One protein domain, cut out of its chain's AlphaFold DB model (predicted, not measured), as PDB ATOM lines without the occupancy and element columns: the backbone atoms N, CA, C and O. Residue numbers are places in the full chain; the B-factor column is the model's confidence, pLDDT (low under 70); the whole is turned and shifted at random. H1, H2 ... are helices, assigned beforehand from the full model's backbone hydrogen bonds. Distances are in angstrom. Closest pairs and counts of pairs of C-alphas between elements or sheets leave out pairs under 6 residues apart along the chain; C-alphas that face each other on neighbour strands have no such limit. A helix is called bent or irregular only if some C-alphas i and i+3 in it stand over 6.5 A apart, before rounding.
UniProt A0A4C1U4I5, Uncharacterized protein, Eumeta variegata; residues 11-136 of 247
ATOM      1  N   SER A  11      31.507 -47.135  41.620       66.00
ATOM      2  CA  SER A  11      30.720 -46.796  40.428       66.00
ATOM      3  C   SER A  11      30.391 -45.297  40.344       66.00
ATOM      4  O   SER A  11      30.522 -44.694  39.278       66.00
ATOM      5  N   LYS A  12      30.023 -44.671  41.473       66.12
ATOM      6  CA  LYS A  12      29.741 -43.225  41.537       66.12
ATOM      7  C   LYS A  12      30.979 -42.368  41.266       66.12
ATOM      8  O   LYS A  12      30.881 -41.423  40.491       66.12
ATOM      9  N   GLU A  13      32.131 -42.721  41.840       67.56
ATOM     10  CA  GLU A  13      33.392 -41.988  41.633       67.56
ATOM     11  C   GLU A  13      33.838 -42.021  40.163       67.56
ATOM     12  O   GLU A  13      34.125 -40.974  39.582       67.56
ATOM     13  N   ARG A  14      33.772 -43.186  39.502       66.19
ATOM     14  CA  ARG A  14      34.078 -43.295  38.061       66.19
ATOM     15  C   ARG A  14      33.157 -42.439  37.194       66.19
ATOM     16  O   ARG A  14      33.612 -41.845  36.218       66.19
ATOM     17  N   HIS A  15      31.870 -42.379  37.533       67.06
ATOM     18  CA  HIS A  15      30.907 -41.558  36.802       67.06
ATOM     19  C   HIS A  15      31.193 -40.056  36.945       67.06
ATOM     20  O   HIS A  15      31.014 -39.306  35.983       67.06
ATOM     21  N   GLU A  16      31.649 -39.616  38.118       67.94
ATOM     22  CA  GLU A  16      31.997 -38.218  38.373       67.94
ATOM     23  C   GLU A  16      33.307 -37.815  37.672       67.94
ATOM     24  O   GLU A  16      33.353 -36.768  37.019       67.94
ATOM     25  N   GLU A  17      34.333 -38.673  37.704       65.56
ATOM     26  CA  GLU A  17      35.585 -38.500  36.946       65.56
ATOM     27  C   GLU A  17      35.321 -38.325  35.446       65.56
ATOM     28  O   GLU A  17      35.817 -37.393  34.805       65.56
ATOM     29  N   GLU A  18      34.493 -39.208  34.881       66.38
ATOM     30  CA  GLU A  18      34.151 -39.180  33.465       66.38
ATOM     31  C   GLU A  18      33.372 -37.904  33.107       66.38
ATOM     32  O   GLU A  18      33.585 -37.315  32.044       66.38
ATOM     33  N   TYR A  19      32.503 -37.428  34.003       69.00
ATOM     34  CA  TYR A  19      31.760 -36.182  33.819       69.00
ATOM     35  C   TYR A  19      32.668 -34.941  33.847       69.00
ATOM     36  O   TYR A  19      32.487 -34.028  33.031       69.00
ATOM     37  N   ARG A  20      33.677 -34.901  34.728       65.88
ATOM     38  CA  ARG A  20      34.649 -33.795  34.771       65.88
ATOM     39  C   ARG A  20      35.537 -33.776  33.523       65.88
ATOM     40  O   ARG A  20      35.657 -32.725  32.891       65.88
ATOM     41  N   LEU A  21      36.032 -34.938  33.082       66.56
ATOM     42  CA  LEU A  21      36.808 -35.053  31.840       66.56
ATOM     43  C   LEU A  21      35.990 -34.568  30.635       66.56
ATOM     44  O   LEU A  21      36.479 -33.807  29.798       66.56
ATOM     45  N   LYS A  22      34.706 -34.945  30.577       66.38
ATOM     46  CA  LYS A  22      33.759 -34.471  29.556       66.38
ATOM     47  C   LYS A  22      33.605 -32.953  29.572       66.38
ATOM     48  O   LYS A  22      33.583 -32.333  28.508       66.38
ATOM     49  N   ARG A  23      33.517 -32.333  30.752       67.06
ATOM     50  CA  ARG A  23      33.409 -30.873  30.889       67.06
ATOM     51  C   ARG A  23      34.683 -30.165  30.412       67.06
ATOM     52  O   ARG A  23      34.575 -29.156  29.716       67.06
ATOM     53  N   LEU A  24      35.857 -30.718  30.716       66.44
ATOM     54  CA  LEU A  24      37.153 -30.220  30.248       66.44
ATOM     55  C   LEU A  24      37.306 -30.344  28.728       66.44
ATOM     56  O   LEU A  24      37.666 -29.379  28.062       66.44
ATOM     57  N   LEU A  25      36.930 -31.476  28.141       66.44
ATOM     58  CA  LEU A  25      36.976 -31.673  26.689       66.44
ATOM     59  C   LEU A  25      35.971 -30.786  25.946       66.44
ATOM     60  O   LEU A  25      36.310 -30.171  24.935       66.44
ATOM     61  N   LYS A  26      34.760 -30.617  26.493       66.31
ATOM     62  CA  LYS A  26      33.788 -29.628  25.999       66.31
ATOM     63  C   LYS A  26      34.361 -28.213  26.045       66.31
ATOM     64  O   LYS A  26      33.987 -27.359  25.240       66.31
ATOM     65  N   SER A  27      35.289 -27.965  26.966       65.50
ATOM     66  CA  SER A  27      35.961 -26.685  27.081       65.50
ATOM     67  C   SER A  27      36.913 -26.408  25.896       65.50
ATOM     68  O   SER A  27      36.967 -25.291  25.377       65.50
ATOM     69  N   PHE A  28      37.558 -27.446  25.369       67.88
ATOM     70  CA  PHE A  28      38.417 -27.352  24.187       67.88
ATOM     71  C   PHE A  28      37.658 -27.450  22.858       67.88
ATOM     72  O   PHE A  28      38.248 -27.203  21.813       67.88
ATOM     73  N   GLY A  29      36.354 -27.752  22.873       71.06
ATOM     74  CA  GLY A  29      35.528 -27.955  21.673       71.06
ATOM     75  C   GLY A  29      35.702 -26.902  20.562       71.06
ATOM     76  O   GLY A  29      35.941 -27.291  19.418       71.06
ATOM     77  N   PRO A  30      35.644 -25.587  20.853       69.19
ATOM     78  CA  PRO A  30      35.867 -24.554  19.839       69.19
ATOM     79  C   PRO A  30      37.277 -24.605  19.238       69.19
ATOM     80  O   PRO A  30      37.420 -24.578  18.020       69.19
ATOM     81  N   SER A  31      38.308 -24.767  20.076       71.12
ATOM     82  CA  SER A  31      39.706 -24.893  19.636       71.12
ATOM     83  C   SER A  31      39.900 -26.126  18.753       71.12
ATOM     84  O   SER A  31      40.495 -26.040  17.689       71.12
ATOM     85  N   LEU A  32      39.317 -27.257  19.153       74.75
ATOM     86  CA  LEU A  32      39.340 -28.516  18.403       74.75
ATOM     87  C   LEU A  32      38.623 -28.402  17.053       74.75
ATOM     88  O   LEU A  32      39.024 -29.029  16.077       74.75
ATOM     89  N   THR A  33      37.561 -27.600  16.989       77.56
ATOM     90  CA  THR A  33      36.824 -27.357  15.744       77.56
ATOM     91  C   THR A  33      37.663 -26.531  14.772       77.56
ATOM     92  O   THR A  33      37.734 -26.873  13.593       77.56
ATOM     93  N   VAL A  34      38.342 -25.488  15.263       78.19
ATOM     94  CA  VAL A  34      39.274 -24.680  14.460       78.19
ATOM     95  C   VAL A  34      40.457 -25.525  13.984       78.19
ATOM     96  O   VAL A  34      40.793 -25.489  12.806       78.19
ATOM     97  N   GLU A  35      41.041 -26.346  14.858       80.19
ATOM     98  CA  GLU A  35      42.111 -27.279  14.482       80.19
ATOM     99  C   GLU A  35      41.662 -28.242  13.373       80.19
ATOM    100  O   GLU A  35      42.366 -28.407  12.377       80.19
ATOM    101  N   ASN A  36      40.460 -28.813  13.484       81.12
ATOM    102  CA  ASN A  36      39.907 -29.694  12.456       81.12
ATOM    103  C   ASN A  36      39.661 -28.970  11.121       81.12
ATOM    104  O   ASN A  36      39.903 -29.562  10.070       81.12
ATOM    105  N   LEU A  37      39.222 -27.704  11.139       81.06
ATOM    106  CA  LEU A  37      39.082 -26.881   9.927       81.06
ATOM    107  C   LEU A  37      40.432 -26.622   9.246       81.06
ATOM    108  O   LEU A  37      40.510 -26.610   8.022       81.06
ATOM    109  N   LEU A  38      41.496 -26.477  10.034       80.00
ATOM    110  CA  LEU A  38      42.870 -26.344   9.547       80.00
ATOM    111  C   LEU A  38      43.492 -27.693   9.137       80.00
ATOM    112  O   LEU A  38      44.639 -27.747   8.712       80.00
ATOM    113  N   GLY A  39      42.758 -28.806   9.244       81.00
ATOM    114  CA  GLY A  39      43.257 -30.140   8.907       81.00
ATOM    115  C   GLY A  39      44.156 -30.767   9.977       81.00
ATOM    116  O   GLY A  39      44.806 -31.784   9.718       81.00
ATOM    117  N   ILE A  40      44.197 -30.200  11.183       84.62
ATOM    118  CA  ILE A  40      44.910 -30.731  12.348       84.62
ATOM    119  C   ILE A  40      43.945 -31.644  13.114       84.62
ATOM    120  O   ILE A  40      43.283 -31.248  14.069       84.62
ATOM    121  N   PHE A  41      43.851 -32.903  12.685       81.56
ATOM    122  CA  PHE A  41      42.916 -33.868  13.268       81.56
ATOM    123  C   PHE A  41      43.515 -34.577  14.490       81.56
ATOM    124  O   PHE A  41      44.031 -35.693  14.388       81.56
ATOM    125  N   ARG A  42      43.438 -33.945  15.668       72.94
ATOM    126  CA  ARG A  42      43.838 -34.575  16.946       72.94
ATOM    127  C   ARG A  42      42.763 -35.510  17.500       72.94
ATOM    128  O   ARG A  42      43.071 -36.589  18.008       72.94
ATOM    129  N   PHE A  43      41.501 -35.114  17.359       72.00
ATOM    130  CA  PHE A  43      40.350 -35.814  17.921       72.00
ATOM    131  C   PHE A  43      39.190 -35.831  16.928       72.00
ATOM    132  O   PHE A  43      38.967 -34.857  16.210       72.00
ATOM    133  N   GLU A  44      38.445 -36.935  16.885       68.62
ATOM    134  CA  GLU A  44      37.252 -37.024  16.046       68.62
ATOM    135  C   GLU A  44      36.131 -36.195  16.697       68.62
ATOM    136  O   GLU A  44      35.796 -36.431  17.864       68.62
ATOM    137  N   PRO A  45      35.543 -35.216  15.985       58.44
ATOM    138  CA  PRO A  45      34.405 -34.462  16.483       58.44
ATOM    139  C   PRO A  45      33.157 -35.345  16.376       58.44
ATOM    140  O   PRO A  45      32.362 -35.208  15.452       58.44
ATOM    141  N   GLN A  46      32.996 -36.312  17.280       54.69
ATOM    142  CA  GLN A  46      31.746 -37.059  17.377       54.69
ATOM    143  C   GLN A  46      30.677 -36.263  18.125       54.69
ATOM    144  O   GLN A  46      30.955 -35.508  19.061       54.69
ATOM    145  N   GLN A  47      29.434 -36.476  17.690       45.25
ATOM    146  CA  GLN A  47      28.209 -35.979  18.300       45.25
ATOM    147  C   GLN A  47      28.244 -36.216  19.817       45.25
ATOM    148  O   GLN A  47      28.328 -37.353  20.267       45.25
ATOM    149  N   ALA A  48      28.193 -35.124  20.581       44.50
ATOM    150  CA  ALA A  48      27.881 -35.072  22.007       44.50
ATOM    151  C   ALA A  48      28.460 -36.214  22.877       44.50
ATOM    152  O   ALA A  48      27.796 -37.212  23.140       44.50
ATOM    153  N   ASN A  49      29.640 -35.966  23.457       48.12
ATOM    154  CA  ASN A  49      30.116 -36.505  24.748       48.12
ATOM    155  C   ASN A  49      31.208 -37.580  24.742       48.12
ATOM    156  O   ASN A  49      31.687 -37.890  25.832       48.12
ATOM    157  N   ASN A  50      31.672 -38.076  23.591       52.34
ATOM    158  CA  ASN A  50      32.809 -39.001  23.546       52.34
ATOM    159  C   ASN A  50      33.900 -38.496  22.605       52.34
ATOM    160  O   ASN A  50      33.712 -38.393  21.397       52.34
ATOM    161  N   VAL A  51      35.063 -38.192  23.179       58.12
ATOM    162  CA  VAL A  51      36.257 -37.828  22.421       58.12
ATOM    163  C   VAL A  51      36.970 -39.112  22.027       58.12
ATOM    164  O   VAL A  51      37.673 -39.735  22.825       58.12
ATOM    165  N   THR A  52      36.726 -39.545  20.796       63.78
ATOM    166  CA  THR A  52      37.420 -40.678  20.190       63.78
ATOM    167  C   THR A  52      38.657 -40.186  19.448       63.78
ATOM    168  O   THR A  52      38.706 -39.068  18.929       63.78
ATOM    169  N   LEU A  53      39.706 -41.013  19.424       68.25
ATOM    170  CA  LEU A  53      40.894 -40.695  18.637       68.25
ATOM    171  C   LEU A  53      40.536 -40.541  17.163       68.25
ATOM    172  O   LEU A  53      39.722 -41.305  16.643       68.25
ATOM    173  N   ALA A  54      41.225 -39.616  16.495       71.25
ATOM    174  CA  ALA A  54      41.121 -39.448  15.056       71.25
ATOM    175  C   ALA A  54      41.360 -40.782  14.328       71.25
ATOM    176  O   ALA A  54      42.330 -41.508  14.598       71.25
ATOM    177  N   ARG A  55      40.469 -41.105  13.384       78.75
ATOM    178  CA  ARG A  55      40.600 -42.298  12.541       78.75
ATOM    179  C   ARG A  55      41.894 -42.233  11.735       78.75
ATOM    180  O   ARG A  55      42.373 -41.154  11.388       78.75
ATOM    181  N   ARG A  56      42.429 -43.397  11.353       77.12
ATOM    182  CA  ARG A  56      43.623 -43.478  10.488       77.12
ATOM    183  C   ARG A  56      43.460 -42.676   9.189       77.12
ATOM    184  O   ARG A  56      44.414 -42.039   8.762       77.12
ATOM    185  N   SER A  57      42.255 -42.644   8.615       81.19
ATOM    186  CA  SER A  57      41.937 -41.828   7.435       81.19
ATOM    187  C   SER A  57      42.080 -40.325   7.689       81.19
ATOM    188  O   SER A  57      42.614 -39.619   6.844       81.19
ATOM    189  N   MET A  58      41.675 -39.835   8.864       81.06
ATOM    190  CA  MET A  58      41.830 -38.424   9.238       81.06
ATOM    191  C   MET A  58      43.298 -38.075   9.490       81.06
ATOM    192  O   MET A  58      43.749 -37.010   9.089       81.06
ATOM    193  N   LYS A  59      44.081 -38.991  10.074       80.44
ATOM    194  CA  LYS A  59      45.537 -38.807  10.196       80.44
ATOM    195  C   LYS A  59      46.219 -38.722   8.830       80.44
ATOM    196  O   LYS A  59      47.079 -37.871   8.635       80.44
ATOM    197  N   PHE A  60      45.807 -39.568   7.886       85.00
ATOM    198  CA  PHE A  60      46.303 -39.511   6.512       85.00
ATOM    199  C   PHE A  60      45.911 -38.199   5.826       85.00
ATOM    200  O   PHE A  60      46.752 -37.565   5.198       85.00
ATOM    201  N   LEU A  61      44.669 -37.746   6.014       85.62
ATOM    202  CA  LEU A  61      44.222 -36.453   5.506       85.62
ATOM    203  C   LEU A  61      45.031 -35.302   6.116       85.62
ATOM    204  O   LEU A  61      45.441 -34.417   5.382       85.62
ATOM    205  N   SER A  62      45.334 -35.350   7.418       84.31
ATOM    206  CA  SER A  62      46.186 -34.359   8.094       84.31
ATOM    207  C   SER A  62      47.604 -34.319   7.524       84.31
ATOM    208  O   SER A  62      48.188 -33.253   7.341       84.31
ATOM    209  N   PHE A  63      48.172 -35.489   7.227       85.62
ATOM    210  CA  PHE A  63      49.476 -35.580   6.579       85.62
ATOM    211  C   PHE A  63      49.432 -35.001   5.159       85.62
ATOM    212  O   PHE A  63      50.319 -34.242   4.763       85.62
ATOM    213  N   PHE A  64      48.377 -35.319   4.406       88.62
ATOM    214  CA  PHE A  64      48.180 -34.816   3.053       88.62
ATOM    215  C   PHE A  64      47.995 -33.295   3.028       88.62
ATOM    216  O   PHE A  64      48.666 -32.624   2.249       88.62
ATOM    217  N   THR A  65      47.160 -32.731   3.907       87.12
ATOM    218  CA  THR A  65      46.956 -31.279   3.997       87.12
ATOM    219  C   THR A  65      48.240 -30.564   4.396       87.12
ATOM    220  O   THR A  65      48.607 -29.593   3.743       87.12
ATOM    221  N   SER A  66      48.983 -31.079   5.383       86.88
ATOM    222  CA  SER A  66      50.286 -30.522   5.768       86.88
ATOM    223  C   SER A  66      51.282 -30.531   4.607       86.88
ATOM    224  O   SER A  66      51.951 -29.529   4.361       86.88
ATOM    225  N   THR A  67      51.381 -31.648   3.884       87.75
ATOM    226  CA  THR A  67      52.309 -31.786   2.751       87.75
ATOM    227  C   THR A  67      51.899 -30.871   1.596       87.75
ATOM    228  O   THR A  67      52.745 -30.209   0.999       87.75
ATOM    229  N   SER A  68      50.596 -30.781   1.315       89.94
ATOM    230  CA  SER A  68      50.042 -29.902   0.287       89.94
ATOM    231  C   SER A  68      50.285 -28.425   0.598       89.94
ATOM    232  O   SER A  68      50.615 -27.683  -0.322       89.94
ATOM    233  N   MET A  69      50.189 -28.004   1.862       86.88
ATOM    234  CA  MET A  69      50.471 -26.628   2.295       86.88
ATOM    235  C   MET A  69      51.939 -26.249   2.055       86.88
ATOM    236  O   MET A  69      52.228 -25.217   1.455       86.88
ATOM    237  N   ILE A  70      52.873 -27.125   2.443       87.19
ATOM    238  CA  ILE A  70      54.312 -26.920   2.209       87.19
ATOM    239  C   ILE A  70      54.611 -26.879   0.705       87.19
ATOM    240  O   ILE A  70      55.346 -26.010   0.239       87.19
ATOM    241  N   ALA A  71      54.020 -27.795  -0.068       87.69
ATOM    242  CA  ALA A  71      54.178 -27.815  -1.518       87.69
ATOM    243  C   ALA A  71      53.630 -26.533  -2.165       87.69
ATOM    244  O   ALA A  71      54.312 -25.933  -2.993       87.69
ATOM    245  N   ALA A  72      52.445 -26.076  -1.750       87.19
ATOM    246  CA  ALA A  72      51.853 -24.829  -2.217       87.19
ATOM    247  C   ALA A  72      52.762 -23.636  -1.906       87.19
ATOM    248  O   ALA A  72      53.045 -22.853  -2.807       87.19
ATOM    249  N   TYR A  73      53.300 -23.540  -0.686       85.31
ATOM    250  CA  TYR A  73      54.246 -22.486  -0.312       85.31
ATOM    251  C   TYR A  73      55.474 -22.451  -1.237       85.31
ATOM    252  O   TYR A  73      55.852 -21.395  -1.744       85.31
ATOM    253  N   ILE A  74      56.070 -23.612  -1.534       84.81
ATOM    254  CA  ILE A  74      57.220 -23.707  -2.448       84.81
ATOM    255  C   ILE A  74      56.835 -23.273  -3.871       84.81
ATOM    256  O   ILE A  74      57.581 -22.526  -4.508       84.81
ATOM    257  N   VAL A  75      55.678 -23.719  -4.368       84.38
ATOM    258  CA  VAL A  75      55.189 -23.384  -5.715       84.38
ATOM    259  C   VAL A  75      54.891 -21.892  -5.831       84.38
ATOM    260  O   VAL A  75      55.419 -21.248  -6.736       84.38
ATOM    261  N   PHE A  76      54.126 -21.318  -4.902       81.00
ATOM    262  CA  PHE A  76      53.794 -19.890  -4.890       81.00
ATOM    263  C   PHE A  76      55.021 -19.001  -4.733       81.00
ATOM    264  O   PHE A  76      55.021 -17.884  -5.229       81.00
ATOM    265  N   ARG A  77      56.096 -19.498  -4.124       75.12
ATOM    266  CA  ARG A  77      57.363 -18.772  -4.059       75.12
ATOM    267  C   ARG A  77      58.139 -18.791  -5.377       75.12
ATOM    268  O   ARG A  77      58.807 -17.822  -5.715       75.12
ATOM    269  N   LYS A  78      58.071 -19.889  -6.135       73.69
ATOM    270  CA  LYS A  78      58.746 -20.021  -7.442       73.69
ATOM    271  C   LYS A  78      57.943 -19.424  -8.598       73.69
ATOM    272  O   LYS A  78      58.525 -19.044  -9.613       73.69
ATOM    273  N   PHE A  79      56.626 -19.326  -8.445       74.62
ATOM    274  CA  PHE A  79      55.709 -18.856  -9.478       74.62
ATOM    275  C   PHE A  79      55.962 -17.399  -9.926       74.62
ATOM    276  O   PHE A  79      56.076 -17.185 -11.133       74.62
ATOM    277  N   PRO A  80      56.161 -16.406  -9.031       68.94
ATOM    278  CA  PRO A  80      56.473 -15.032  -9.419       68.94
ATOM    279  C   PRO A  80      57.738 -14.935 -10.268       68.94
ATOM    280  O   PRO A  80      57.762 -14.197 -11.247       68.94
ATOM    281  N   THR A  81      58.769 -15.722  -9.947       68.00
ATOM    282  CA  THR A  81      60.029 -15.739 -10.707       68.00
ATOM    283  C   THR A  81      59.825 -16.273 -12.123       68.00
ATOM    284  O   THR A  81      60.392 -15.739 -13.072       68.00
ATOM    285  N   ALA A  82      59.006 -17.317 -12.273       67.31
ATOM    286  CA  ALA A  82      58.731 -17.938 -13.564       67.31
ATOM    287  C   ALA A  82      57.834 -17.073 -14.467       67.31
ATOM    288  O   ALA A  82      58.015 -17.081 -15.680       67.31
ATOM    289  N   VAL A  83      56.880 -16.333 -13.888       73.75
ATOM    290  CA  VAL A  83      55.903 -15.531 -14.645       73.75
ATOM    291  C   VAL A  83      56.397 -14.113 -14.925       73.75
ATOM    292  O   VAL A  83      56.231 -13.622 -16.038       73.75
ATOM    293  N   LEU A  84      57.002 -13.443 -13.941       74.12
ATOM    294  CA  LEU A  84      57.419 -12.042 -14.077       74.12
ATOM    295  C   LEU A  84      58.814 -11.902 -14.701       74.12
ATOM    296  O   LEU A  84      59.194 -10.804 -15.095       74.12
ATOM    297  N   GLY A  85      59.601 -12.986 -14.765       68.06
ATOM    298  CA  GLY A  85      60.970 -12.975 -15.296       68.06
ATOM    299  C   GLY A  85      61.965 -12.156 -14.463       68.06
ATOM    300  O   GLY A  85      63.131 -12.038 -14.834       68.06
ATOM    301  N   VAL A  86      61.523 -11.597 -13.334       71.31
ATOM    302  CA  VAL A  86      62.365 -10.880 -12.379       71.31
ATOM    303  C   VAL A  86      62.934 -11.892 -11.391       71.31
ATOM    304  O   VAL A  86      62.194 -12.685 -10.802       71.31
ATOM    305  N   ALA A  87      64.256 -11.875 -11.213       66.44
ATOM    306  CA  ALA A  87      64.914 -12.679 -10.193       66.44
ATOM    307  C   ALA A  87      64.355 -12.285  -8.818       66.44
ATOM    308  O   ALA A  87      64.468 -11.137  -8.398       66.44
ATOM    309  N   TYR A  88      63.716 -13.237  -8.143       70.31
ATOM    310  CA  TYR A  88      63.198 -13.021  -6.801       70.31
ATOM    311  C   TYR A  88      64.375 -12.869  -5.829       70.31
ATOM    312  O   TYR A  88      65.136 -13.818  -5.620       70.31
ATOM    313  N   GLU A  89      64.546 -11.671  -5.273       74.19
ATOM    314  CA  GLU A  89      65.602 -11.382  -4.308       74.19
ATOM    315  C   GLU A  89      65.177 -11.884  -2.925       74.19
ATOM    316  O   GLU A  89      64.293 -11.326  -2.275       74.19
ATOM    317  N   PHE A  90      65.790 -12.987  -2.492       75.31
ATOM    318  CA  PHE A  90      65.535 -13.563  -1.179       75.31
ATOM    319  C   PHE A  90      66.056 -12.631  -0.083       75.31
ATOM    320  O   PHE A  90      67.267 -12.508   0.104       75.31
ATOM    321  N   SER A  91      65.147 -12.033   0.686       81.69
ATOM    322  CA  SER A  91      65.504 -11.298   1.897       81.69
ATOM    323  C   SER A  91      65.145 -12.129   3.118       81.69
ATOM    324  O   SER A  91      63.976 -12.277   3.473       81.69
ATOM    325  N   PHE A  92      66.172 -12.652   3.791       77.31
ATOM    326  CA  PHE A  92      65.999 -13.477   4.986       77.31
ATOM    327  C   PHE A  92      65.172 -12.768   6.064       77.31
ATOM    328  O   PHE A  92      64.325 -13.393   6.683       77.31
ATOM    329  N   VAL A  93      65.366 -11.459   6.259       79.12
ATOM    330  CA  VAL A  93      64.643 -10.680   7.280       79.12
ATOM    331  C   VAL A  93      63.149 -10.580   6.965       79.12
ATOM    332  O   VAL A  93      62.331 -10.634   7.879       79.12
ATOM    333  N   ARG A  94      62.791 -10.475   5.680       76.75
ATOM    334  CA  ARG A  94      61.392 -10.382   5.242       76.75
ATOM    335  C   ARG A  94      60.688 -11.738   5.275       76.75
ATOM    336  O   ARG A  94      59.515 -11.793   5.602       76.75
ATOM    337  N   GLU A  95      61.405 -12.817   4.967       78.50
ATOM    338  CA  GLU A  95      60.829 -14.165   4.838       78.50
ATOM    339  C   GLU A  95      60.938 -15.026   6.100       78.50
ATOM    340  O   GLU A  95      60.293 -16.071   6.193       78.50
ATOM    341  N   LEU A  96      61.750 -14.624   7.084       82.25
ATOM    342  CA  LEU A  96      61.887 -15.352   8.345       82.25
ATOM    343  C   LEU A  96      60.536 -15.582   9.048       82.25
ATOM    344  O   LEU A  96      60.305 -16.723   9.454       82.25
ATOM    345  N   PRO A  97      59.636 -14.583   9.187       81.88
ATOM    346  CA  PRO A  97      58.347 -14.791   9.848       81.88
ATOM    347  C   PRO A  97      57.515 -15.885   9.168       81.88
ATOM    348  O   PRO A  97      57.007 -16.777   9.846       81.88
ATOM    349  N   ASP A  98      57.463 -15.885   7.836       82.31
ATOM    350  CA  ASP A  98      56.703 -16.867   7.057       82.31
ATOM    351  C   ASP A  98      57.263 -18.283   7.231       82.31
ATOM    352  O   ASP A  98      56.516 -19.245   7.428       82.31
ATOM    353  N   ILE A  99      58.593 -18.417   7.229       83.06
ATOM    354  CA  ILE A  99      59.272 -19.696   7.468       83.06
ATOM    355  C   ILE A  99      58.990 -20.199   8.887       83.06
ATOM    356  O   ILE A  99      58.743 -21.391   9.072       83.06
ATOM    357  N   VAL A 100      59.011 -19.312   9.886       85.25
ATOM    358  CA  VAL A 100      58.712 -19.665  11.282       85.25
ATOM    359  C   VAL A 100      57.264 -20.133  11.421       85.25
ATOM    360  O   VAL A 100      57.030 -21.174  12.036       85.25
ATOM    361  N   ILE A 101      56.307 -19.435  10.806       85.81
ATOM    362  CA  ILE A 101      54.890 -19.822  10.812       85.81
ATOM    363  C   ILE A 101      54.706 -21.189  10.141       85.81
ATOM    364  O   ILE A 101      54.045 -22.068  10.697       85.81
ATOM    365  N   LEU A 102      55.343 -21.415   8.987       85.69
ATOM    366  CA  LEU A 102      55.275 -22.691   8.276       85.69
ATOM    367  C   LEU A 102      55.909 -23.835   9.083       85.69
ATOM    368  O   LEU A 102      55.356 -24.935   9.150       85.69
ATOM    369  N   ALA A 103      57.048 -23.580   9.730       85.19
ATOM    370  CA  ALA A 103      57.711 -24.546  10.597       85.19
ATOM    371  C   ALA A 103      56.843 -24.887  11.814       85.19
ATOM    372  O   ALA A 103      56.653 -26.064  12.124       85.19
ATOM    373  N   GLN A 104      56.259 -23.881  12.470       87.62
ATOM    374  CA  GLN A 104      55.347 -24.074  13.596       87.62
ATOM    375  C   GLN A 104      54.112 -24.881  13.181       87.62
ATOM    376  O   GLN A 104      53.703 -25.801  13.896       87.62
ATOM    377  N   TYR A 105      53.551 -24.597  12.006       85.94
ATOM    378  CA  TYR A 105      52.441 -25.356  11.438       85.94
ATOM    379  C   TYR A 105      52.818 -26.827  11.199       85.94
ATOM    380  O   TYR A 105      52.116 -27.733  11.658       85.94
ATOM    381  N   GLY A 106      53.973 -27.083  10.575       83.88
ATOM    382  CA  GLY A 106      54.480 -28.436  10.327       83.88
ATOM    383  C   GLY A 106      54.751 -29.225  11.613       83.88
ATOM    384  O   GLY A 106      54.313 -30.370  11.742       83.88
ATOM    385  N   VAL A 107      55.400 -28.605  12.604       86.62
ATOM    386  CA  VAL A 107      55.634 -29.214  13.926       86.62
ATOM    387  C   VAL A 107      54.308 -29.530  14.616       86.62
ATOM    388  O   VAL A 107      54.158 -30.603  15.200       86.62
ATOM    389  N   THR A 108      53.312 -28.649  14.503       85.50
ATOM    390  CA  THR A 108      51.983 -28.868  15.088       85.50
ATOM    391  C   THR A 108      51.289 -30.076  14.458       85.50
ATOM    392  O   THR A 108      50.798 -30.941  15.188       85.50
ATOM    393  N   HIS A 109      51.319 -30.212  13.132       84.62
ATOM    394  CA  HIS A 109      50.799 -31.390  12.434       84.62
ATOM    395  C   HIS A 109      51.530 -32.679  12.821       84.62
ATOM    396  O   HIS A 109      50.896 -33.683  13.151       84.62
ATOM    397  N   LEU A 110      52.865 -32.651  12.838       83.88
ATOM    398  CA  LEU A 110      53.671 -33.811  13.208       83.88
ATOM    399  C   LEU A 110      53.386 -34.239  14.653       83.88
ATOM    400  O   LEU A 110      53.169 -35.419  14.925       83.88
ATOM    401  N   SER A 111      53.295 -33.272  15.568       82.75
ATOM    402  CA  SER A 111      52.943 -33.513  16.967       82.75
ATOM    403  C   SER A 111      51.542 -34.122  17.112       82.75
ATOM    404  O   SER A 111      51.343 -35.046  17.903       82.75
ATOM    405  N   ALA A 112      50.568 -33.674  16.313       80.38
ATOM    406  CA  ALA A 112      49.225 -34.240  16.300       80.38
ATOM    407  C   ALA A 112      49.245 -35.707  15.837       80.38
ATOM    408  O   ALA A 112      48.631 -36.561  16.471       80.38
ATOM    409  N   ILE A 113      50.001 -36.030  14.787       79.31
ATOM    410  CA  ILE A 113      50.084 -37.394  14.248       79.31
ATOM    411  C   ILE A 113      50.783 -38.346  15.231       79.31
ATOM    412  O   ILE A 113      50.258 -39.438  15.490       79.31
ATOM    413  N   LEU A 114      51.937 -37.926  15.768       78.38
ATOM    414  CA  LEU A 114      52.816 -38.745  16.609       78.38
ATOM    415  C   LEU A 114      52.304 -38.873  18.046       78.38
ATOM    416  O   LEU A 114      52.204 -39.984  18.565       78.38
ATOM    417  N   PHE A 115      51.957 -37.758  18.694       76.50
ATOM    418  CA  PHE A 115      51.621 -37.776  20.118       76.50
ATOM    419  C   PHE A 115      50.170 -38.162  20.391       76.50
ATOM    420  O   PHE A 115      49.886 -38.674  21.469       76.50
ATOM    421  N   HIS A 116      49.246 -38.010  19.439       70.25
ATOM    422  CA  HIS A 116      47.844 -38.383  19.659       70.25
ATOM    423  C   HIS A 116      47.590 -39.813  19.169       70.25
ATOM    424  O   HIS A 116      46.876 -40.062  18.194       70.25
ATOM    425  N   ASN A 117      48.227 -40.778  19.838       69.56
ATOM    426  CA  ASN A 117      48.013 -42.212  19.634       69.56
ATOM    427  C   ASN A 117      47.255 -42.838  20.818       69.56
ATOM    428  O   ASN A 117      47.163 -42.236  21.887       69.56
ATOM    429  N   ARG A 118      46.657 -44.024  20.622       69.62
ATOM    430  CA  ARG A 118      45.785 -44.659  21.632       69.62
ATOM    431  C   ARG A 118      46.497 -44.830  22.972       69.62
ATOM    432  O   ARG A 118      45.895 -44.563  24.003       69.62
ATOM    433  N   GLU A 119      47.765 -45.219  22.934       71.31
ATOM    434  CA  GLU A 119      48.613 -45.410  24.114       71.31
ATOM    435  C   GLU A 119      48.810 -44.103  24.893       71.31
ATOM    436  O   GLU A 119      48.546 -44.048  26.091       71.31
ATOM    437  N   ASN A 120      49.142 -43.014  24.199       68.94
ATOM    438  CA  ASN A 120      49.320 -41.699  24.820       68.94
ATOM    439  C   ASN A 120      48.011 -41.138  25.385       68.94
ATOM    440  O   ASN A 120      48.019 -40.449  26.401       68.94
ATOM    441  N   MET A 121      46.872 -41.468  24.771       68.88
ATOM    442  CA  MET A 121      45.562 -41.105  25.310       68.88
ATOM    443  C   MET A 121      45.272 -41.806  26.636       68.88
ATOM    444  O   MET A 121      44.657 -41.218  27.521       68.88
ATOM    445  N   THR A 122      45.700 -43.062  26.776       73.00
ATOM    446  CA  THR A 122      45.590 -43.798  28.039       73.00
ATOM    447  C   THR A 122      46.431 -43.125  29.116       73.00
ATOM    448  O   THR A 122      45.920 -42.880  30.203       73.00
ATOM    449  N   ILE A 123      47.665 -42.722  28.794       72.81
ATOM    450  CA  ILE A 123      48.528 -41.970  29.718       72.81
ATOM    451  C   ILE A 123      47.861 -40.653  30.131       72.81
ATOM    452  O   ILE A 123      47.819 -40.330  31.314       72.81
ATOM    453  N   PHE A 124      47.278 -39.918  29.183       69.31
ATOM    454  CA  PHE A 124      46.595 -38.656  29.474       69.31
ATOM    455  C   PHE A 124      45.366 -38.848  30.375       69.31
ATOM    456  O   PHE A 124      45.118 -38.042  31.268       69.31
ATOM    457  N   LYS A 125      44.607 -39.935  30.178       70.88
ATOM    458  CA  LYS A 125      43.473 -40.297  31.043       70.88
ATOM    459  C   LYS A 125      43.915 -40.672  32.455       70.88
ATOM    460  O   LYS A 125      43.248 -40.279  33.405       70.88
ATOM    461  N   GLU A 126      45.012 -41.407  32.595       74.00
ATOM    462  CA  GLU A 126      45.559 -41.775  33.905       74.00
ATOM    463  C   GLU A 126      46.155 -40.561  34.633       74.00
ATOM    464  O   GLU A 126      45.905 -40.376  35.821       74.00
ATOM    465  N   LEU A 127      46.839 -39.661  33.919       72.75
ATOM    466  CA  LEU A 127      47.312 -38.391  34.477       72.75
ATOM    467  C   LEU A 127      46.141 -37.516  34.945       72.75
ATOM    468  O   LEU A 127      46.188 -36.920  36.015       72.75
ATOM    469  N   TYR A 128      45.061 -37.486  34.164       68.62
ATOM    470  CA  TYR A 128      43.839 -36.781  34.528       68.62
ATOM    471  C   TYR A 128      43.146 -37.392  35.755       68.62
ATOM    472  O   TYR A 128      42.672 -36.666  36.631       68.62
ATOM    473  N   ARG A 129      43.095 -38.727  35.852       69.88
ATOM    474  CA  ARG A 129      42.614 -39.416  37.056       69.88
ATOM    475  C   ARG A 129      43.443 -39.041  38.267       69.88
ATOM    476  O   ARG A 129      42.873 -38.701  39.295       69.88
ATOM    477  N   PHE A 130      44.767 -39.046  38.134       74.62
ATOM    478  CA  PHE A 130      45.672 -38.637  39.202       74.62
ATOM    479  C   PHE A 130      45.404 -37.194  39.661       74.62
ATOM    480  O   PHE A 130      45.262 -36.952  40.856       74.62
ATOM    481  N   ASP A 131      45.238 -36.258  38.722       67.56
ATOM    482  CA  ASP A 131      44.885 -34.860  39.015       67.56
ATOM    483  C   ASP A 131      43.525 -34.745  39.731       67.56
ATOM    484  O   ASP A 131      43.370 -34.010  40.707       67.56
ATOM    485  N   THR A 132      42.548 -35.559  39.317       66.25
ATOM    486  CA  THR A 132      41.219 -35.615  39.947       66.25
ATOM    487  C   THR A 132      41.285 -36.191  41.367       66.25
ATOM    488  O   THR A 132      40.646 -35.653  42.271       66.25
ATOM    489  N   TYR A 133      42.094 -37.232  41.595       68.00
ATOM    490  CA  TYR A 133      42.331 -37.816  42.921       68.00
ATOM    491  C   TYR A 133      43.034 -36.848  43.875       68.00
ATOM    492  O   TYR A 133      42.781 -36.895  45.078       68.00
ATOM    493  N   MET A 134      43.862 -35.934  43.359       68.06
ATOM    494  CA  MET A 134      44.460 -34.871  44.171       68.06
ATOM    495  C   MET A 134      43.452 -33.793  44.611       68.06
ATOM    496  O   MET A 134      43.799 -32.932  45.413       68.06
ATOM    497  N   ASN A 135      42.193 -33.877  44.156       58.53
ATOM    498  CA  ASN A 135      41.017 -33.183  44.689       58.53
ATOM    499  C   ASN A 135      41.211 -31.678  44.947       58.53
ATOM    500  O   ASN A 135      40.731 -31.111  45.933       58.53
ATOM    501  N   LEU A 136      41.912 -31.002  44.042       58.53
ATOM    502  CA  LEU A 136      42.110 -29.563  44.107       58.53
ATOM    503  C   LEU A 136      40.862 -28.862  43.550       58.53
ATOM    504  O   LEU A 136      40.853 -28.372  42.429       58.53
TER     505      LEU A 136
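Overview. This is residues 11 to 136 of the 247 residues of an uncharacterized protein of Eumeta variegata (UniProt A0A4C1U4I5). A long helical hairpin, H2 and H3, makes one end of a loose rod, and the arm H1a of a bent helix lies toward the other end with H4. H1b and the looped residues 38 to 55 lie between H1a and the hairpin. The printed part has 126 residues with four named helices, H1 to H4 in chain order, no named strand, and the class all helix. It is only just loose, close to extended, with a radius of gyration of the C-alphas of 20.3 A and spans of 72 by 30 by 24 A.

Arrangement. H1, residues 11 to 37, was assigned as one helix by its hydrogen bonds but is bent: C-alphas 27 and 30 are 7.5 A apart. Its arms, H1a at 11 to 27 and H1b at 30 to 37, stand at a steep tilt of 63 degrees. H2, residues 56 to 84, and H3, residues 92 to 115, form a hairpin, opposite ways at a shallow tilt of 16 degrees. They touch with residues 59 to 70 and 102 to 113 alone; their closest C-alphas, of Lys 59 and Ile 113, are 6.3 A apart. H4, residues 118 to 133, and H3 meet only through their link. H1a and H4 only just touch, with 3 pairs of C-alphas within 8 A, the closest those of Glu 17 and Thr 132 at 7.0 A. H1b and H2 are apart. Every O i to N i+4 pair is within hydrogen-bond range in H1a, H1b and H4, against 23 of 25 in H2 and 18 of 20 in H3.

Along the chain. H1a starts at C-alpha 11, (30.720, -46.796, 40.428), and measures 24.7 A. H2 measures 42.2 A, with a kink of 29 degrees near residue 78, and H3 32.0 A. H4 ends at C-alpha 133, (42.331, -37.816, 42.921).

Size, cuts and confidence. The C-alphas farthest apart, of Ser 11 and Gly 85, are 71.9 A apart. The printed part has no cut, and the link from H1 to H2 is long, 18 residues. Mean pLDDT of the printed part is 74.3; 47 residues are under 70, among them 11 to 28 and 44 to 53.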